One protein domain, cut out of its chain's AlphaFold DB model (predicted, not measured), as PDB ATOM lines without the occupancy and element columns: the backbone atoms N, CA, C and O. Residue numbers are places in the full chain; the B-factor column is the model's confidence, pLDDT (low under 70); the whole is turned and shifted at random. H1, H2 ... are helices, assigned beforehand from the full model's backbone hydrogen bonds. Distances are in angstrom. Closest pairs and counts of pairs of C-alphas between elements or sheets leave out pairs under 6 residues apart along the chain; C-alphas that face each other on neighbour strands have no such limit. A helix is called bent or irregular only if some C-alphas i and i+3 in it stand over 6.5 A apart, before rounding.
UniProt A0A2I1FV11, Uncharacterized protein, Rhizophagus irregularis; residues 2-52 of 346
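Overview. This is residues 2 to 52 of the 346 residues of an uncharacterized protein of Rhizophagus irregularis (UniProt A0A2I1FV11). This domain has little regular structure: a loose zigzag with H1 near one end, a long link that runs out to a tip at residues 18 to 23 and folds back to H2, then a winding stretch without a named element. The printed part has 51 residues, H1 then H2 and no named strand; it is all helix by class, with 13 residues in named elements. It is loose, with a radius of gyration of the C-alphas of 13.6 A, and only just flat, spanning 39 by 26 by 14 A.

Along the chain. H1, residues 6 to 14, runs 12.4 A from C-alpha 6 at (2.514, 94.530, 181.507). H2, residues 29 to 32, runs 5.3 A to C-alpha 32 at (1.583, 76.793, 175.667).

Arrangement. H1 and H2 are apart, with no C-alphas within 8 A. Residues 18 to 19 pair antiparallel with 22 to 23. In H1 every O i to N i+4 pair is within hydrogen-bond range; H2 is too short for one.

Size, cuts and confidence. The C-alphas of Phe 4 and Gln 48, the two farthest apart, are 39.5 A apart. The H1 to H2 link is long. The printed part has no cut. Confidence is under 70 at residues 48 and 50 to 52.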
ATOM      1  N   ASN A   2       8.331  86.647 187.172       74.81
ATOM      2  CA  ASN A   2       7.310  87.679 187.361       74.81
ATOM      3  C   ASN A   2       7.845  88.976 186.753       74.81
ATOM      4  O   ASN A   2       8.976  89.357 187.046       74.81
ATOM      5  N   PHE A   3       7.049  89.617 185.899       79.31
ATOM      6  CA  PHE A   3       7.357  90.928 185.330       79.31
ATOM      7  C   PHE A   3       6.730  92.020 186.205       79.31
ATOM      8  O   PHE A   3       5.648  91.823 186.752       79.31
ATOM      9  N   PHE A   4       7.413  93.158 186.352       83.62
ATOM     10  CA  PHE A   4       6.973  94.264 187.215       83.62
ATOM     11  C   PHE A   4       5.823  95.090 186.617       83.62
ATOM     12  O   PHE A   4       5.111  95.766 187.353       83.62
ATOM     13  N   SER A   5       5.619  95.025 185.298       86.75
ATOM     14  CA  SER A   5       4.499  95.655 184.597       86.75
ATOM     15  C   SER A   5       4.150  94.876 183.323       86.75
ATOM     16  O   SER A   5       4.970  94.100 182.820       86.75
ATOM     17  N   GLN A   6       2.941  95.093 182.793       85.81
ATOM     18  CA  GLN A   6       2.514  94.530 181.507       85.81
ATOM     19  C   GLN A   6       3.392  95.043 180.354       85.81
ATOM     20  O   GLN A   6       3.778  94.273 179.484       85.81
ATOM     21  N   GLU A   7       3.796  96.311 180.414       87.38
ATOM     22  CA  GLU A   7       4.665  96.954 179.426       87.38
ATOM     23  C   GLU A   7       6.049  96.284 179.364       87.38
ATOM     24  O   GLU A   7       6.570  96.007 178.288       87.38
ATOM     25  N   THR A   8       6.616  95.912 180.521       86.31
ATOM     26  CA  THR A   8       7.883  95.162 180.593       86.31
ATOM     27  C   THR A   8       7.747  93.736 180.053       86.31
ATOM     28  O   THR A   8       8.687  93.206 179.461       86.31
ATOM     29  N   LEU A   9       6.593  93.096 180.261       85.25
ATOM     30  CA  LEU A   9       6.301  91.774 179.706       85.25
ATOM     31  C   LEU A   9       6.199  91.840 178.180       85.25
ATOM     32  O   LEU A   9       6.784  90.997 177.501       85.25
ATOM     33  N   ASP A  10       5.494  92.834 177.648       84.88
ATOM     34  CA  ASP A  10       5.321  93.007 176.207       84.88
ATOM     35  C   ASP A  10       6.658  93.352 175.533       84.88
ATOM     36  O   ASP A  10       7.045  92.674 174.582       84.88
ATOM     37  N   ALA A  11       7.452  94.258 176.116       87.00
ATOM     38  CA  ALA A  11       8.810  94.549 175.654       87.00
ATOM     39  C   ALA A  11       9.721  93.304 175.667       87.00
ATOM     40  O   ALA A  11      10.477  93.062 174.727       87.00
ATOM     41  N   ALA A  12       9.628  92.462 176.702       83.56
ATOM     42  CA  ALA A  12      10.379  91.209 176.754       83.56
ATOM     43  C   ALA A  12       9.913  90.193 175.694       83.56
ATOM     44  O   ALA A  12      10.737  89.448 175.159       83.56
ATOM     45  N   LYS A  13       8.615  90.166 175.359       81.75
ATOM     46  CA  LYS A  13       8.060  89.319 174.287       81.75
ATOM     47  C   LYS A  13       8.442  89.806 172.886       81.75
ATOM     48  O   LYS A  13       8.482  88.984 171.971       81.75
ATOM     49  N   GLU A  14       8.749  91.089 172.712       83.00
ATOM     50  CA  GLU A  14       9.250  91.652 171.450       83.00
ATOM     51  C   GLU A  14      10.733  91.335 171.186       83.00
ATOM     52  O   GLU A  14      11.190  91.377 170.038       83.00
ATOM     53  N   LEU A  15      11.493  90.934 172.212       83.62
ATOM     54  CA  LEU A  15      12.882  90.517 172.034       83.62
ATOM     55  C   LEU A  15      12.970  89.245 171.185       83.62
ATOM     56  O   LEU A  15      12.572  88.148 171.592       83.62
ATOM     57  N   THR A  16      13.580  89.380 170.008       81.38
ATOM     58  CA  THR A  16      13.859  88.252 169.119       81.38
ATOM     59  C   THR A  16      15.134  87.544 169.568       81.38
ATOM     60  O   THR A  16      16.244  88.014 169.333       81.38
ATOM     61  N   VAL A  17      14.985  86.377 170.191       83.50
ATOM     62  CA  VAL A  17      16.110  85.516 170.587       83.50
ATOM     63  C   VAL A  17      16.246  84.382 169.580       83.50
ATOM     64  O   VAL A  17      15.246  83.888 169.066       83.50
ATOM     65  N   SER A  18      17.466  83.934 169.275       87.94
ATOM     66  CA  SER A  18      17.669  82.771 168.407       87.94
ATOM     67  C   SER A  18      18.621  81.748 169.018       87.94
ATOM     68  O   SER A  18      19.586  82.097 169.689       87.94
ATOM     69  N   PHE A  19      18.359  80.464 168.769       82.25
ATOM     70  CA  PHE A  19      19.246  79.368 169.153       82.25
ATOM     71  C   PHE A  19      19.515  78.478 167.942       82.25
ATOM     72  O   PHE A  19      18.587  78.019 167.272       82.25
ATOM     73  N   ARG A  20      20.796  78.225 167.640       84.31
ATOM     74  CA  ARG A  20      21.228  77.434 166.467       84.31
ATOM     75  C   ARG A  20      20.613  77.932 165.144       84.31
ATOM     76  O   ARG A  20      20.123  77.126 164.348       84.31
ATOM     77  N   ASN A  21      20.632  79.248 164.920       83.81
ATOM     78  CA  ASN A  21      20.061  79.925 163.743       83.81
ATOM     79  C   ASN A  21      18.547  79.706 163.574       83.81
ATOM     80  O   ASN A  21      18.040  79.623 162.454       83.81
ATOM     81  N   ARG A  22      17.817  79.566 164.683       76.69
ATOM     82  CA  ARG A  22      16.352  79.524 164.693       76.69
ATOM     83  C   ARG A  22      15.822  80.550 165.670       76.69
ATOM     84  O   ARG A  22      16.201  80.499 166.836       76.69
ATOM     85  N   GLY A  23      14.953  81.436 165.191       85.31
ATOM     86  CA  GLY A  23      14.205  82.343 166.054       85.31
ATOM     87  C   GLY A  23      13.369  81.552 167.056       85.31
ATOM     88  O   GLY A  23      12.726  80.561 166.699       85.31
ATOM     89  N   LEU A  24      13.440  81.964 168.311       83.75
ATOM     90  CA  LEU A  24      12.562  81.541 169.384       83.75
ATOM     91  C   LEU A  24      11.361  82.488 169.404       83.75
ATOM     92  O   LEU A  24      11.466  83.650 169.025       83.75
ATOM     93  N   THR A  25      10.215  81.962 169.814       81.75
ATOM     94  CA  THR A  25       8.973  82.727 169.945       81.75
ATOM     95  C   THR A  25       8.502  82.608 171.382       81.75
ATOM     96  O   THR A  25       8.594  81.535 171.983       81.75
ATOM     97  N   TRP A  26       8.061  83.727 171.944       84.44
ATOM     98  CA  TRP A  26       7.541  83.777 173.300       84.44
ATOM     99  C   TRP A  26       6.059  83.425 173.288       84.44
ATOM    100  O   TRP A  26       5.286  84.008 172.529       84.44
ATOM    101  N   HIS A  27       5.664  82.498 174.154       82.06
ATOM    102  CA  HIS A  27       4.273  82.102 174.343       82.06
ATOM    103  C   HIS A  27       3.879  82.290 175.801       82.06
ATOM    104  O   HIS A  27       4.668  82.003 176.705       82.06
ATOM    105  N   SER A  28       2.662  82.781 176.032       80.19
ATOM    106  CA  SER A  28       2.123  82.870 177.390       80.19
ATOM    107  C   SER A  28       1.845  81.465 177.956       80.19
ATOM    108  O   SER A  28       1.615  80.526 177.189       80.19
ATOM    109  N   PRO A  29       1.841  81.277 179.290       79.25
ATOM    110  CA  PRO A  29       1.587  79.966 179.893       79.25
ATOM    111  C   PRO A  29       0.273  79.316 179.436       79.25
ATOM    112  O   PRO A  29       0.197  78.092 179.324       79.25
ATOM    113  N   ASP A  30      -0.748  80.123 179.143       81.19
ATOM    114  CA  ASP A  30      -2.041  79.641 178.658       81.19
ATOM    115  C   ASP A  30      -2.017  79.265 177.171       81.19
ATOM    116  O   ASP A  30      -2.657  78.291 176.779       81.19
ATOM    117  N   GLU A  31      -1.217  79.953 176.351       81.62
ATOM    118  CA  GLU A  31      -0.987  79.582 174.948       81.62
ATOM    119  C   GLU A  31      -0.230  78.255 174.827       81.62
ATOM    120  O   GLU A  31      -0.570  77.422 173.985       81.62
ATOM    121  N   VAL A  32       0.755  78.014 175.701       82.25
ATOM    122  CA  VAL A  32       1.583  76.793 175.667       82.25
ATOM    123  C   VAL A  32       0.745  75.525 175.863       82.25
ATOM    124  O   VAL A  32       1.068  74.490 175.281       82.25
ATOM    125  N   LYS A  33      -0.370  75.601 176.602       80.19
ATOM    126  CA  LYS A  33      -1.289  74.465 176.817       80.19
ATOM    127  C   LYS A  33      -1.892  73.929 175.512       80.19
ATOM    128  O   LYS A  33      -2.227  72.750 175.441       80.19
ATOM    129  N   ASN A  34      -1.998  74.771 174.482       81.88
ATOM    130  CA  ASN A  34      -2.586  74.425 173.185       81.88
ATOM    131  C   ASN A  34      -1.534  74.122 172.102       81.88
ATOM    132  O   ASN A  34      -1.884  73.851 170.947       81.88
ATOM    133  N   LEU A  35      -0.246  74.165 172.454       85.12
ATOM    134  CA  LEU A  35       0.854  73.850 171.553       85.12
ATOM    135  C   LEU A  35       1.215  72.368 171.623       85.12
ATOM    136  O   LEU A  35       1.304  71.758 172.687       85.12
ATOM    137  N   CYS A  36       1.505  71.779 170.466       84.06
ATOM    138  CA  CYS A  36       2.058  70.434 170.425       84.06
ATOM    139  C   CYS A  36       3.454  70.403 171.063       84.06
ATOM    140  O   CYS A  36       4.364  71.070 170.573       84.06
ATOM    141  N   HIS A  37       3.670  69.563 172.075       82.31
ATOM    142  CA  HIS A  37       4.981  69.431 172.727       82.31
ATOM    143  C   HIS A  37       6.090  68.898 171.797       82.31
ATOM    144  O   HIS A  37       7.270  69.066 172.086       82.31
ATOM    145  N   VAL A  38       5.731  68.265 170.672       80.88
ATOM    146  CA  VAL A  38       6.693  67.706 169.704       80.88
ATOM    147  C   VAL A  38       7.157  68.754 168.682       80.88
ATOM    148  O   VAL A  38       8.326  68.770 168.296       80.88
ATOM    149  N   CYS A  39       6.262  69.636 168.223       81.75
ATOM    150  CA  CYS A  39       6.537  70.571 167.120       81.75
ATOM    151  C   CYS A  39       6.228  72.047 167.397       81.75
ATOM    152  O   CYS A  39       6.508  72.875 166.529       81.75
ATOM    153  N   GLY A  40       5.658  72.388 168.552       80.62
ATOM    154  CA  GLY A  40       5.338  73.762 168.941       80.62
ATOM    155  C   GLY A  40       4.269  74.435 168.074       80.62
ATOM    156  O   GLY A  40       4.281  75.652 167.949       80.62
ATOM    157  N   ARG A  41       3.374  73.676 167.421       81.75
ATOM    158  CA  ARG A  41       2.273  74.225 166.603       81.75
ATOM    159  C   ARG A  41       0.912  73.982 167.245       81.75
ATOM    160  O   ARG A  41       0.679  72.908 167.802       81.75
ATOM    161  N   HIS A  42       0.018  74.955 167.084       83.19
ATOM    162  CA  HIS A  42      -1.400  74.839 167.418       83.19
ATOM    163  C   HIS A  42      -2.094  73.807 166.518       83.19
ATOM    164  O   HIS A  42      -1.766  73.688 165.335       83.19
ATOM    165  N   GLY A  43      -3.047  73.056 167.077       77.00
ATOM    166  CA  GLY A  43      -3.872  72.103 166.323       77.00
ATOM    167  C   GLY A  43      -3.142  70.841 165.846       77.00
ATOM    168  O   GLY A  43      -3.682  70.089 165.039       77.00
ATOM    169  N   CYS A  44      -1.921  70.585 166.326       81.00
ATOM    170  CA  CYS A  44      -1.169  69.384 165.978       81.00
ATOM    171  C   CYS A  44      -1.273  68.336 167.095       81.00
ATOM    172  O   CYS A  44      -0.816  68.554 168.217       81.00
ATOM    173  N   SER A  45      -1.867  67.181 166.786       75.94
ATOM    174  CA  SER A  45      -1.949  66.062 167.731       75.94
ATOM    175  C   SER A  45      -0.562  65.438 167.930       75.94
ATOM    176  O   SER A  45       0.082  65.117 166.931       75.94
ATOM    177  N   PRO A  46      -0.091  65.194 169.168       70.12
ATOM    178  CA  PRO A  46       1.223  64.590 169.412       70.12
ATOM    179  C   PRO A  46       1.458  63.253 168.702       70.12
ATOM    180  O   PRO A  46       2.576  62.960 168.300       70.12
ATOM    181  N   SER A  47       0.396  62.470 168.500       70.25
ATOM    182  CA  SER A  47       0.423  61.187 167.790       70.25
ATOM    183  C   SER A  47       0.607  61.315 166.273       70.25
ATOM    184  O   SER A  47       1.087  60.383 165.636       70.25
ATOM    185  N   GLN A  48       0.239  62.459 165.691       67.75
ATOM    186  CA  GLN A  48       0.387  62.760 164.261       67.75
ATOM    187  C   GLN A  48       1.524  63.752 163.991       67.75
ATOM    188  O   GLN A  48       1.917  63.942 162.839       67.75
ATOM    189  N   CYS A  49       2.075  64.381 165.035       74.56
ATOM    190  CA  CYS A  49       3.254  65.213 164.906       74.56
ATOM    191  C   CYS A  49       4.458  64.298 164.678       74.56
ATOM    192  O   CYS A  49       5.078  63.787 165.608       74.56
ATOM    193  N   SER A  50       4.781  64.070 163.407       66.06
ATOM    194  CA  SER A  50       6.000  63.377 163.018       66.06
ATOM    195  C   SER A  50       7.188  64.056 163.698       66.06
ATOM    196  O   SER A  50       7.443  65.239 163.446       66.06
ATOM    197  N   LEU A  51       7.912  63.301 164.539       58.75
ATOM    198  CA  LEU A  51       9.271  63.637 164.948       58.75
ATOM    199  C   LEU A  51       9.983  64.085 163.682       58.75
ATOM    200  O   LEU A  51      10.129  63.311 162.733       58.75
ATOM    201  N   ARG A  52      10.330  65.371 163.633       56.38
ATOM    202  CA  ARG A  52      11.104  65.948 162.537       56.38
ATOM    203  C   ARG A  52      12.211  64.943 162.222       56.38
ATOM    204  O   ARG A  52      12.870  64.537 163.182       56.38
TER     205      ARG A  52